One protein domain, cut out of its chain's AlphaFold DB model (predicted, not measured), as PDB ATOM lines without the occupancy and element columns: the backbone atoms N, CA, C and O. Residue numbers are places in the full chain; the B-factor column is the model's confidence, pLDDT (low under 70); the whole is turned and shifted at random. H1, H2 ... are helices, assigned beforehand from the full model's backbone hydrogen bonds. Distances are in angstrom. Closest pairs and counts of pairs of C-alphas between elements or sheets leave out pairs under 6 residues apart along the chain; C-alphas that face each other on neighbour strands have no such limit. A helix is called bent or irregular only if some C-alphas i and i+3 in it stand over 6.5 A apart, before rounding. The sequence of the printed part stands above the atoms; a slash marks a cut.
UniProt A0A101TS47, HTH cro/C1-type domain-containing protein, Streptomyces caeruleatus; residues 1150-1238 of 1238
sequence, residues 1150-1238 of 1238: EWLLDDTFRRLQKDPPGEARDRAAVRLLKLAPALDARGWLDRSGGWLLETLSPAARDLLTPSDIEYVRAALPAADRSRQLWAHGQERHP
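Overview. This is residues 1150 to 1238 of the 1238 residues of the protein "HTH cro/C1-type domain-containing protein" of Streptomyces caeruleatus (UniProt A0A101TS47). H1, H2 and H3 make an up-and-down bundle, each running against the one before; H5 packs crosswise on H2 and H3, short H4 packs on H2, and a tail, residues 1220 to 1238, trails away. The 89 printed residues include five named helices, H1 to H5 in order, and no named strand: all helix, compact, radius of gyration of the C-alphas 12.9 A, spans 43 by 28 by 23 A.

Along the chain. Find C-alpha 1167 at (-42.352, -6.595, -10.417); H2 runs 22.9 A to 1182. H1 is 1150 to 1162, 18.8 A; H3, 1186 to 1199, 19.3 A, is irregular, with C-alphas 1191 and 1194 7.3 A apart. H4 is 1202 to 1205; H5, 1210 to 1219, ends at (-44.327, -12.707, 13.959).

Arrangement. From the hub H2, look at its hairpin with H3: C-alphas 1173 and 1196 are closest, 6.3 A, at a shallow tilt of 26 degrees. H5 touches H3, closest C-alphas 1190 and 1219, 5.1 A. O i to N i+4 pairs are within hydrogen-bond range throughout H5, in 8 of 9 in H1, 10 of 12 in H2 and 7 of 10 in H3; H4 is too short.

Size, cuts and confidence. The printed part has no cut; pLDDT is under 70 at 1215 and 1218 to 1238.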
ATOM      1  N   GLU A1150     -45.225 -26.315   4.139       84.25
ATOM      2  CA  GLU A1150     -44.021 -25.717   4.740       84.25
ATOM      3  C   GLU A1150     -42.800 -25.862   3.824       84.25
ATOM      4  O   GLU A1150     -42.084 -24.892   3.577       84.25
ATOM      5  N   TRP A1151     -42.620 -27.045   3.232       87.12
ATOM      6  CA  TRP A1151     -41.569 -27.271   2.243       87.12
ATOM      7  C   TRP A1151     -41.752 -26.398   0.995       87.12
ATOM      8  O   TRP A1151     -40.778 -25.822   0.519       87.12
ATOM      9  N   LEU A1152     -42.981 -26.274   0.486       86.69
ATOM     10  CA  LEU A1152     -43.286 -25.465  -0.693       86.69
ATOM     11  C   LEU A1152     -43.006 -23.982  -0.430       86.69
ATOM     12  O   LEU A1152     -42.361 -23.329  -1.241       86.69
ATOM     13  N   LEU A1153     -43.423 -23.462   0.726       88.00
ATOM     14  CA  LEU A1153     -43.140 -22.089   1.133       88.00
ATOM     15  C   LEU A1153     -41.628 -21.837   1.271       88.00
ATOM     16  O   LEU A1153     -41.137 -20.806   0.812       88.00
ATOM     17  N   ASP A1154     -40.873 -22.773   1.858       86.44
ATOM     18  CA  ASP A1154     -39.410 -22.685   1.980       86.44
ATOM     19  C   ASP A1154     -38.687 -22.818   0.628       86.44
ATOM     20  O   ASP A1154     -37.637 -22.206   0.408       86.44
ATOM     21  N   ASP A1155     -39.214 -23.621  -0.292       85.81
ATOM     22  CA  ASP A1155     -38.678 -23.764  -1.643       85.81
ATOM     23  C   ASP A1155     -38.920 -22.511  -2.488       85.81
ATOM     24  O   ASP A1155     -37.967 -21.921  -3.006       85.81
ATOM     25  N   THR A1156     -40.158 -22.012  -2.515       87.25
ATOM     26  CA  THR A1156     -40.497 -20.763  -3.200       87.25
ATOM     27  C   THR A1156     -39.751 -19.572  -2.591       87.25
ATOM     28  O   THR A1156     -39.262 -18.721  -3.332       87.25
ATOM     29  N   PHE A1157     -39.561 -19.518  -1.268       87.81
ATOM     30  CA  PHE A1157     -38.727 -18.492  -0.631       87.81
ATOM     31  C   PHE A1157     -37.273 -18.542  -1.118       87.81
ATOM     32  O   PHE A1157     -36.728 -17.520  -1.542       87.81
ATOM     33  N   ARG A1158     -36.650 -19.730  -1.141       85.88
ATOM     34  CA  ARG A1158     -35.286 -19.914  -1.674       85.88
ATOM     35  C   ARG A1158     -35.186 -19.557  -3.157       85.88
ATOM     36  O   ARG A1158     -34.129 -19.104  -3.598       85.88
ATOM     37  N   ARG A1159     -36.258 -19.744  -3.926       84.75
ATOM     38  CA  ARG A1159     -36.340 -19.311  -5.325       84.75
ATOM     39  C   ARG A1159     -36.382 -17.789  -5.443       84.75
ATOM     40  O   ARG A1159     -35.541 -17.223  -6.134       84.75
ATOM     41  N   LEU A1160     -37.244 -17.116  -4.681       84.88
ATOM     42  CA  LEU A1160     -37.316 -15.649  -4.649       84.88
ATOM     43  C   LEU A1160     -35.998 -14.994  -4.195       84.88
ATOM     44  O   LEU A1160     -35.697 -13.875  -4.605       84.88
ATOM     45  N   GLN A1161     -35.193 -15.683  -3.378       84.00
ATOM     46  CA  GLN A1161     -33.833 -15.252  -3.022       84.00
ATOM     47  C   GLN A1161     -32.858 -15.253  -4.205       84.00
ATOM     48  O   GLN A1161     -31.926 -14.450  -4.223       84.00
ATOM     49  N   LYS A1162     -33.056 -16.152  -5.174       82.50
ATOM     50  CA  LYS A1162     -32.213 -16.291  -6.369       82.50
ATOM     51  C   LYS A1162     -32.708 -15.433  -7.531       82.50
ATOM     52  O   LYS A1162     -31.887 -14.984  -8.327       82.50
ATOM     53  N   ASP A1163     -34.015 -15.199  -7.613       80.56
ATOM     54  CA  ASP A1163     -34.613 -14.401  -8.680       80.56
ATOM     55  C   ASP A1163     -34.205 -12.920  -8.577       80.56
ATOM     56  O   ASP A1163     -34.184 -12.338  -7.480       80.56
ATOM     57  N   PRO A1164     -33.892 -12.259  -9.707       75.81
ATOM     58  CA  PRO A1164     -33.549 -10.845  -9.699       75.81
ATOM     59  C   PRO A1164     -34.738  -9.992  -9.216       75.81
ATOM     60  O   PRO A1164     -35.895 -10.351  -9.450       75.81
ATOM     61  N   PRO A1165     -34.485  -8.856  -8.537       75.62
ATOM     62  CA  PRO A1165     -35.542  -7.937  -8.118       75.62
ATOM     63  C   PRO A1165     -36.328  -7.432  -9.335       75.62
ATOM     64  O   PRO A1165     -35.743  -6.975 -10.318       75.62
ATOM     65  N   GLY A1166     -37.654  -7.524  -9.270       81.38
ATOM     66  CA  GLY A1166     -38.552  -7.159 -10.363       81.38
ATOM     67  C   GLY A1166     -40.020  -7.290  -9.962       81.38
ATOM     68  O   GLY A1166     -40.348  -7.936  -8.971       81.38
ATOM     69  N   GLU A1167     -40.921  -6.704 -10.751       79.88
ATOM     70  CA  GLU A1167     -42.352  -6.595 -10.417       79.88
ATOM     71  C   GLU A1167     -43.047  -7.958 -10.217       79.88
ATOM     72  O   GLU A1167     -43.971  -8.079  -9.415       79.88
ATOM     73  N   ALA A1168     -42.607  -9.002 -10.927       78.44
ATOM     74  CA  ALA A1168     -43.119 -10.364 -10.752       78.44
ATOM     75  C   ALA A1168     -42.676 -10.978  -9.413       78.44
ATOM     76  O   ALA A1168     -43.499 -11.541  -8.690       78.44
ATOM     77  N   ARG A1169     -41.398 -10.798  -9.048       85.31
ATOM     78  CA  ARG A1169     -40.839 -11.237  -7.762       85.31
ATOM     79  C   ARG A1169     -41.519 -10.517  -6.597       85.31
ATOM     80  O   ARG A1169     -41.911 -11.163  -5.631       85.31
ATOM     81  N   ASP A1170     -41.701  -9.202  -6.710       85.00
ATOM     82  CA  ASP A1170     -42.355  -8.383  -5.686       85.00
ATOM     83  C   ASP A1170     -43.819  -8.791  -5.482       85.00
ATOM     84  O   ASP A1170     -44.259  -8.971  -4.347       85.00
ATOM     85  N   ARG A1171     -44.573  -9.022  -6.567       85.00
ATOM     86  CA  ARG A1171     -45.958  -9.510  -6.473       85.00
ATOM     87  C   ARG A1171     -46.048 -10.899  -5.845       85.00
ATOM     88  O   ARG A1171     -46.912 -11.117  -4.997       85.00
ATOM     89  N   ALA A1172     -45.155 -11.818  -6.208       85.62
ATOM     90  CA  ALA A1172     -45.097 -13.141  -5.590       85.62
ATOM     91  C   ALA A1172     -44.768 -13.052  -4.087       85.62
ATOM     92  O   ALA A1172     -45.425 -13.699  -3.275       85.62
ATOM     93  N   ALA A1173     -43.819 -12.191  -3.699       87.00
ATOM     94  CA  ALA A1173     -43.459 -11.957  -2.302       87.00
ATOM     95  C   ALA A1173     -44.611 -11.342  -1.484       87.00
ATOM     96  O   ALA A1173     -44.897 -11.820  -0.385       87.00
ATOM     97  N   VAL A1174     -45.331 -10.349  -2.023       86.88
ATOM     98  CA  VAL A1174     -46.539  -9.787  -1.386       86.88
ATOM     99  C   VAL A1174     -47.608 -10.862  -1.194       86.88
ATOM    100  O   VAL A1174     -48.202 -10.958  -0.121       86.88
ATOM    101  N   ARG A1175     -47.843 -11.706  -2.204       89.12
ATOM    102  CA  ARG A1175     -48.833 -12.788  -2.114       89.12
ATOM    103  C   ARG A1175     -48.457 -13.835  -1.071       89.12
ATOM    104  O   ARG A1175     -49.333 -14.252  -0.324       89.12
ATOM    105  N   LEU A1176     -47.181 -14.205  -0.956       88.50
ATOM    106  CA  LEU A1176     -46.710 -15.097   0.112       88.50
ATOM    107  C   LEU A1176     -46.924 -14.493   1.507       88.50
ATOM    108  O   LEU A1176     -47.365 -15.193   2.417       88.50
ATOM    109  N   LEU A1177     -46.669 -13.190   1.668       86.62
ATOM    110  CA  LEU A1177     -46.905 -12.484   2.930       86.62
ATOM    111  C   LEU A1177     -48.392 -12.402   3.301       86.62
ATOM    112  O   LEU A1177     -48.704 -12.431   4.484       86.62
ATOM    113  N   LYS A1178     -49.301 -12.345   2.320       86.81
ATOM    114  CA  LYS A1178     -50.760 -12.422   2.535       86.81
ATOM    115  C   LYS A1178     -51.267 -13.849   2.753       86.81
ATOM    116  O   LYS A1178     -52.235 -14.067   3.478       86.81
ATOM    117  N   LEU A1179     -50.613 -14.828   2.133       88.75
ATOM    118  CA  LEU A1179     -50.951 -16.243   2.251       88.75
ATOM    119  C   LEU A1179     -50.602 -16.801   3.638       88.75
ATOM    120  O   LEU A1179     -51.371 -17.580   4.194       88.75
ATOM    121  N   ALA A1180     -49.464 -16.395   4.210       83.94
ATOM    122  CA  ALA A1180     -48.998 -16.906   5.499       83.94
ATOM    123  C   ALA A1180     -49.992 -16.676   6.665       83.94
ATOM    124  O   ALA A1180     -50.258 -17.641   7.384       83.94
ATOM    125  N   PRO A1181     -50.610 -15.486   6.836       80.94
ATOM    126  CA  PRO A1181     -51.700 -15.281   7.791       80.94
ATOM    127  C   PRO A1181     -52.916 -16.178   7.537       80.94
ATOM    128  O   PRO A1181     -53.487 -16.724   8.477       80.94
ATOM    129  N   ALA A1182     -53.300 -16.379   6.272       82.56
ATOM    130  CA  ALA A1182     -54.465 -17.188   5.904       82.56
ATOM    131  C   ALA A1182     -54.275 -18.702   6.148       82.56
ATOM    132  O   ALA A1182     -55.255 -19.445   6.257       82.56
ATOM    133  N   LEU A1183     -53.021 -19.159   6.244       85.38
ATOM    134  CA  LEU A1183     -52.633 -20.534   6.582       85.38
ATOM    135  C   LEU A1183     -52.203 -20.711   8.052       85.38
ATOM    136  O   LEU A1183     -51.819 -21.813   8.429       85.38
ATOM    137  N   ASP A1184     -52.234 -19.648   8.867       82.06
ATOM    138  CA  ASP A1184     -51.675 -19.594  10.233       82.06
ATOM    139  C   ASP A1184     -50.201 -20.053  10.326       82.06
ATOM    140  O   ASP A1184     -49.738 -20.622  11.315       82.06
ATOM    141  N   ALA A1185     -49.416 -19.782   9.280       84.06
ATOM    142  CA  ALA A1185     -48.036 -20.249   9.132       84.06
ATOM    143  C   ALA A1185     -47.017 -19.367   9.888       84.06
ATOM    144  O   ALA A1185     -46.003 -18.943   9.323       84.06
ATOM    145  N   ARG A1186     -47.263 -19.079  11.176       79.31
ATOM    146  CA  ARG A1186     -46.418 -18.172  11.984       79.31
ATOM    147  C   ARG A1186     -44.960 -18.608  12.041       79.31
ATOM    148  O   ARG A1186     -44.076 -17.804  11.789       79.31
ATOM    149  N   GLY A1187     -44.708 -19.896  12.276       80.44
ATOM    150  CA  GLY A1187     -43.343 -20.416  12.385       80.44
ATOM    151  C   GLY A1187     -42.509 -20.253  11.107       80.44
ATOM    152  O   GLY A1187     -41.291 -20.107  11.194       80.44
ATOM    153  N   TRP A1188     -43.142 -20.250   9.929       86.12
ATOM    154  CA  TRP A1188     -42.480 -19.928   8.662       86.12
ATOM    155  C   TRP A1188     -42.257 -18.418   8.520       86.12
ATOM    156  O   TRP A1188     -41.174 -17.973   8.133       86.12
ATOM    157  N   LEU A1189     -43.261 -17.619   8.892       82.62
ATOM    158  CA  LEU A1189     -43.206 -16.160   8.832       82.62
ATOM    159  C   LEU A1189     -42.113 -15.578   9.743       82.62
ATOM    160  O   LEU A1189     -41.416 -14.655   9.325       82.62
ATOM    161  N   ASP A1190     -41.896 -16.164  10.922       80.31
ATOM    162  CA  ASP A1190     -40.820 -15.798  11.854       80.31
ATOM    163  C   ASP A1190     -39.425 -15.943  11.210       80.31
ATOM    164  O   ASP A1190     -38.515 -15.163  11.499       80.31
ATOM    165  N   ARG A1191     -39.244 -16.933  10.324       83.00
ATOM    166  CA  ARG A1191     -37.961 -17.229   9.659       83.00
ATOM    167  C   ARG A1191     -37.759 -16.435   8.369       83.00
ATOM    168  O   ARG A1191     -36.635 -16.042   8.063       83.00
ATOM    169  N   SER A1192     -38.837 -16.216   7.620       81.94
ATOM    170  CA  SER A1192     -38.777 -15.763   6.221       81.94
ATOM    171  C   SER A1192     -39.359 -14.358   6.008       81.94
ATOM    172  O   SER A1192     -38.976 -13.657   5.068       81.94
ATOM    173  N   GLY A1193     -40.259 -13.906   6.888       78.19
ATOM    174  CA  GLY A1193     -41.043 -12.677   6.727       78.19
ATOM    175  C   GLY A1193     -40.219 -11.391   6.778       78.19
ATOM    176  O   GLY A1193     -40.471 -10.477   5.993       78.19
ATOM    177  N   GLY A1194     -39.196 -11.333   7.638       77.12
ATOM    178  CA  GLY A1194     -38.310 -10.165   7.752       77.12
ATOM    179  C   GLY A1194     -37.549  -9.884   6.457       77.12
ATOM    180  O   GLY A1194     -37.568  -8.763   5.953       77.12
ATOM    181  N   TRP A1195     -36.972 -10.927   5.857       83.06
ATOM    182  CA  TRP A1195     -36.251 -10.811   4.589       83.06
ATOM    183  C   TRP A1195     -37.177 -10.436   3.422       83.06
ATOM    184  O   TRP A1195     -36.815  -9.599   2.592       83.06
ATOM    185  N   LEU A1196     -38.384 -11.017   3.357       82.81
ATOM    186  CA  LEU A1196     -39.359 -10.684   2.311       82.81
ATOM    187  C   LEU A1196     -39.738  -9.202   2.374       82.81
ATOM    188  O   LEU A1196     -39.648  -8.510   1.368       82.81
ATOM    189  N   LEU A1197     -40.071  -8.679   3.557       79.00
ATOM    190  CA  LEU A1197     -40.420  -7.266   3.732       79.00
ATOM    191  C   LEU A1197     -39.266  -6.310   3.405       79.00
ATOM    192  O   LEU A1197     -39.481  -5.287   2.748       79.00
ATOM    193  N   GLU A1198     -38.047  -6.637   3.842       77.62
ATOM    194  CA  GLU A1198     -36.847  -5.834   3.576       77.62
ATOM    195  C   GLU A1198     -36.540  -5.738   2.076       77.62
ATOM    196  O   GLU A1198     -36.088  -4.689   1.615       77.62
ATOM    197  N   THR A1199     -36.842  -6.789   1.310       76.94
ATOM    198  CA  THR A1199     -36.529  -6.870  -0.123       76.94
ATOM    199  C   THR A1199     -37.634  -6.383  -1.061       76.94
ATOM    200  O   THR A1199     -37.343  -6.170  -2.237       76.94
ATOM    201  N   LEU A1200     -38.857  -6.150  -0.567       82.38
ATOM    202  CA  LEU A1200     -39.940  -5.542  -1.350       82.38
ATOM    203  C   LEU A1200     -39.635  -4.085  -1.719       82.38
ATOM    204  O   LEU A1200     -39.205  -3.295  -0.870       82.38
ATOM    205  N   SER A1201     -39.954  -3.700  -2.958       81.88
ATOM    206  CA  SER A1201     -39.974  -2.288  -3.349       81.88
ATOM    207  C   SER A1201     -41.027  -1.490  -2.556       81.88
ATOM    208  O   SER A1201     -42.024  -2.058  -2.099       81.88
ATOM    209  N   PRO A1202     -40.860  -0.160  -2.410       77.81
ATOM    210  CA  PRO A1202     -41.831   0.678  -1.702       77.81
ATOM    211  C   PRO A1202     -43.262   0.539  -2.245       77.81
ATOM    212  O   PRO A1202     -44.187   0.347  -1.468       77.81
ATOM    213  N   ALA A1203     -43.428   0.513  -3.574       77.62
ATOM    214  CA  ALA A1203     -44.733   0.349  -4.218       77.62
ATOM    215  C   ALA A1203     -45.378  -1.024  -3.947       77.62
ATOM    216  O   ALA A1203     -46.598  -1.139  -3.906       77.62
ATOM    217  N   ALA A1204     -44.574  -2.074  -3.750       79.94
ATOM    218  CA  ALA A1204     -45.080  -3.398  -3.406       79.94
ATOM    219  C   ALA A1204     -45.497  -3.500  -1.929       79.94
ATOM    220  O   ALA A1204     -46.426  -4.239  -1.609       79.94
ATOM    221  N   ARG A1205     -44.860  -2.739  -1.028       78.31
ATOM    222  CA  ARG A1205     -45.259  -2.678   0.390       78.31
ATOM    223  C   ARG A1205     -46.641  -2.050   0.576       78.31
ATOM    224  O   ARG A1205     -47.392  -2.530   1.419       78.31
ATOM    225  N   ASP A1206     -47.003  -1.078  -0.261       79.56
ATOM    226  CA  ASP A1206     -48.323  -0.426  -0.248       79.56
ATOM    227  C   ASP A1206     -49.477  -1.375  -0.632       79.56
ATOM    228  O   ASP A1206     -50.644  -1.079  -0.386       79.56
ATOM    229  N   LEU A1207     -49.172  -2.542  -1.216       79.56
ATOM    230  CA  LEU A1207     -50.169  -3.563  -1.546       79.56
ATOM    231  C   LEU A1207     -50.571  -4.427  -0.337       79.56
ATOM    232  O   LEU A1207     -51.529  -5.198  -0.450       79.56
ATOM    233  N   LEU A1208     -49.861  -4.350   0.795       79.00
ATOM    234  CA  LEU A1208     -50.195  -5.063   2.033       79.00
ATOM    235  C   LEU A1208     -51.241  -4.279   2.839       79.00
ATOM    236  O   LEU A1208     -51.117  -3.073   3.035       79.00
ATOM    237  N   THR A1209     -52.273  -4.965   3.332       76.94
ATOM    238  CA  THR A1209     -53.299  -4.330   4.170       76.94
ATOM    239  C   THR A1209     -52.769  -4.071   5.588       76.94
ATOM    240  O   THR A1209     -51.838  -4.751   6.027       76.94
ATOM    241  N   PRO A1210     -53.367  -3.143   6.363       74.12
ATOM    242  CA  PRO A1210     -52.976  -2.920   7.756       74.12
ATOM    243  C   PRO A1210     -52.996  -4.197   8.612       74.12
ATOM    244  O   PRO A1210     -52.100  -4.391   9.432       74.12
ATOM    245  N   SER A1211     -53.954  -5.101   8.370       71.31
ATOM    246  CA  SER A1211     -54.034  -6.410   9.030       71.31
ATOM    247  C   SER A1211     -52.908  -7.363   8.626       71.31
ATOM    248  O   SER A1211     -52.368  -8.054   9.490       71.31
ATOM    249  N   ASP A1212     -52.509  -7.378   7.346       74.12
ATOM    250  CA  ASP A1212     -51.362  -8.180   6.887       74.12
ATOM    251  C   ASP A1212     -50.087  -7.703   7.592       74.12
ATOM    252  O   ASP A1212     -49.305  -8.494   8.114       74.12
ATOM    253  N   ILE A1213     -49.911  -6.383   7.665       73.19
ATOM    254  CA  ILE A1213     -48.762  -5.738   8.301       73.19
ATOM    255  C   ILE A1213     -48.717  -6.038   9.800       73.19
ATOM    256  O   ILE A1213     -47.647  -6.334  10.331       73.19
ATOM    257  N   GLU A1214     -49.852  -5.968  10.493       72.94
ATOM    258  CA  GLU A1214     -49.929  -6.241  11.928       72.94
ATOM    259  C   GLU A1214     -49.611  -7.706  12.249       72.94
ATOM    260  O   GLU A1214     -48.785  -7.977  13.126       72.94
ATOM    261  N   TYR A1215     -50.189  -8.647  11.495       69.88
ATOM    262  CA  TYR A1215     -49.927 -10.076  11.673       69.88
ATOM    263  C   TYR A1215     -48.455 -10.414  11.391       69.88
ATOM    264  O   TYR A1215     -47.812 -11.102  12.186       69.88
ATOM    265  N   VAL A1216     -47.880  -9.867  10.311       71.69
ATOM    266  CA  VAL A1216     -46.457 -10.057   9.986       71.69
ATOM    267  C   VAL A1216     -45.556  -9.406  11.041       71.69
ATOM    268  O   VAL A1216     -44.571 -10.007  11.461       71.69
ATOM    269  N   ARG A1217     -45.900  -8.218  11.554       71.06
ATOM    270  CA  ARG A1217     -45.134  -7.539  12.616       71.06
ATOM    271  C   ARG A1217     -45.138  -8.318  13.930       71.06
ATOM    272  O   ARG A1217     -44.123  -8.329  14.628       71.06
ATOM    273  N   ALA A1218     -46.254  -8.956  14.278       67.38
ATOM    274  CA  ALA A1218     -46.357  -9.781  15.477       67.38
ATOM    275  C   ALA A1218     -45.452 -11.029  15.416       67.38
ATOM    276  O   ALA A1218     -44.935 -11.443  16.454       67.38
ATOM    277  N   ALA A1219     -45.218 -11.573  14.219       63.31
ATOM    278  CA  ALA A1219     -44.327 -12.707  13.959       63.31
ATOM    279  C   ALA A1219     -42.824 -12.327  13.966       63.31
ATOM    280  O   ALA A1219     -41.956 -13.133  14.287       63.31
ATOM    281  N   LEU A1220     -42.468 -11.065  13.696       66.81
ATOM    282  CA  LEU A1220     -41.058 -10.656  13.687       66.81
ATOM    283  C   LEU A1220     -40.417 -10.696  15.098       66.81
ATOM    284  O   LEU A1220     -41.040 -10.238  16.071       66.81
ATOM    285  N   PRO A1221     -39.151 -11.159  15.230       61.38
ATOM    286  CA  PRO A1221     -38.385 -11.090  16.475       61.38
ATOM    287  C   PRO A1221     -38.330  -9.662  17.036       61.38
ATOM    288  O   PRO A1221     -38.257  -8.689  16.286       61.38
ATOM    289  N   ALA A1222     -38.313  -9.508  18.365       56.88
ATOM    290  CA  ALA A1222     -38.370  -8.197  19.033       56.88
ATOM    291  C   ALA A1222     -37.281  -7.195  18.580       56.88
ATOM    292  O   ALA A1222     -37.499  -5.988  18.661       56.88
ATOM    293  N   ALA A1223     -36.143  -7.686  18.075       55.62
ATOM    294  CA  ALA A1223     -35.051  -6.876  17.533       55.62
ATOM    295  C   ALA A1223     -35.353  -6.235  16.159       55.62
ATOM    296  O   ALA A1223     -34.746  -5.221  15.822       55.62
ATOM    297  N   ASP A1224     -36.300  -6.788  15.394       52.97
ATOM    298  CA  ASP A1224     -36.688  -6.295  14.065       52.97
ATOM    299  C   ASP A1224     -38.015  -5.517  14.080       52.97
ATOM    300  O   ASP A1224     -38.281  -4.737  13.166       52.97
ATOM    301  N   ARG A1225     -38.816  -5.625  15.155       55.06
ATOM    302  CA  ARG A1225     -40.048  -4.825  15.350       55.06
ATOM    303  C   ARG A1225     -39.789  -3.314  15.425       55.06
ATOM    304  O   ARG A1225     -40.700  -2.529  15.176       55.06
ATOM    305  N   SER A1226     -38.567  -2.918  15.779       49.91
ATOM    306  CA  SER A1226     -38.123  -1.535  15.995       49.91
ATOM    307  C   SER A1226     -37.267  -0.963  14.855       49.91
ATOM    308  O   SER A1226     -36.886   0.209  14.916       49.91
ATOM    309  N   ARG A1227     -36.982  -1.731  13.790       52.78
ATOM    310  CA  ARG A1227     -36.318  -1.194  12.592       52.78
ATOM    311  C   ARG A1227     -37.277  -0.295  11.807       52.78
ATOM    312  O   ARG A1227     -38.450  -0.613  11.639       52.78
ATOM    313  N   GLN A1228     -36.744   0.807  11.275       50.75
ATOM    314  CA  GLN A1228     -37.391   1.838  10.438       50.75
ATOM    315  C   GLN A1228     -37.996   1.332   9.098       50.75
ATOM    316  O   GLN A1228     -38.128   2.092   8.148       50.75
ATOM    317  N   LEU A1229     -38.389   0.062   8.986       51.47
ATOM    318  CA  LEU A1229     -38.968  -0.524   7.770       51.47
ATOM    319  C   LEU A1229     -40.423  -0.103   7.507       51.47
ATOM    320  O   LEU A1229     -40.897  -0.238   6.384       51.47
ATOM    321  N   TRP A1230     -41.108   0.433   8.520       53.94
ATOM    322  CA  TRP A1230     -42.546   0.742   8.491       53.94
ATOM    323  C   TRP A1230     -42.868   2.238   8.509       53.94
ATOM    324  O   TRP A1230     -44.033   2.625   8.455       53.94
ATOM    325  N   ALA A1231     -41.850   3.089   8.622       48.66
ATOM    326  CA  ALA A1231     -42.031   4.528   8.641       48.66
ATOM    327  C   ALA A1231     -41.992   5.049   7.206       48.66
ATOM    328  O   ALA A1231     -40.949   5.529   6.791       48.66
ATOM    329  N   HIS A1232     -43.089   4.917   6.462       43.66
ATOM    330  CA  HIS A1232     -43.541   5.840   5.409       43.66
ATOM    331  C   HIS A1232     -44.928   5.373   4.945       43.66
ATOM    332  O   HIS A1232     -45.055   4.262   4.447       43.66
ATOM    333  N   GLY A1233     -45.954   6.211   5.141       44.59
ATOM    334  CA  GLY A1233     -47.304   5.942   4.626       44.59
ATOM    335  C   GLY A1233     -48.495   6.331   5.510       44.59
ATOM    336  O   GLY A1233     -49.606   5.951   5.168       44.59
ATOM    337  N   GLN A1234     -48.323   7.068   6.618       38.53
ATOM    338  CA  GLN A1234     -49.463   7.561   7.424       38.53
ATOM    339  C   GLN A1234     -49.710   9.076   7.374       38.53
ATOM    340  O   GLN A1234     -50.555   9.583   8.101       38.53
ATOM    341  N   GLU A1235     -49.063   9.807   6.469       40.00
ATOM    342  CA  GLU A1235     -49.358  11.231   6.272       40.00
ATOM    343  C   GLU A1235     -49.701  11.535   4.816       40.00
ATOM    344  O   GLU A1235     -48.871  12.074   4.093       40.00
ATOM    345  N   ARG A1236     -50.935  11.210   4.399       30.78
ATOM    346  CA  ARG A1236     -51.764  12.035   3.495       30.78
ATOM    347  C   ARG A1236     -53.258  11.759   3.757       30.78
ATOM    348  O   ARG A1236     -53.793  10.793   3.237       30.78
ATOM    349  N   HIS A1237     -53.838  12.609   4.615       29.84
ATOM    350  CA  HIS A1237     -55.198  13.200   4.654       29.84
ATOM    351  C   HIS A1237     -56.348  12.643   3.778       29.84
ATOM    352  O   HIS A1237     -56.104  12.326   2.617       29.84
ATOM    353  N   PRO A1238     -57.610  12.966   4.142       36.41
ATOM    354  CA  PRO A1238     -58.348  12.750   5.392       36.41
ATOM    355  C   PRO A1238     -59.519  11.760   5.224       36.41
ATOM    356  O   PRO A1238     -59.917  11.482   4.069       36.41
TER     357      PRO A1238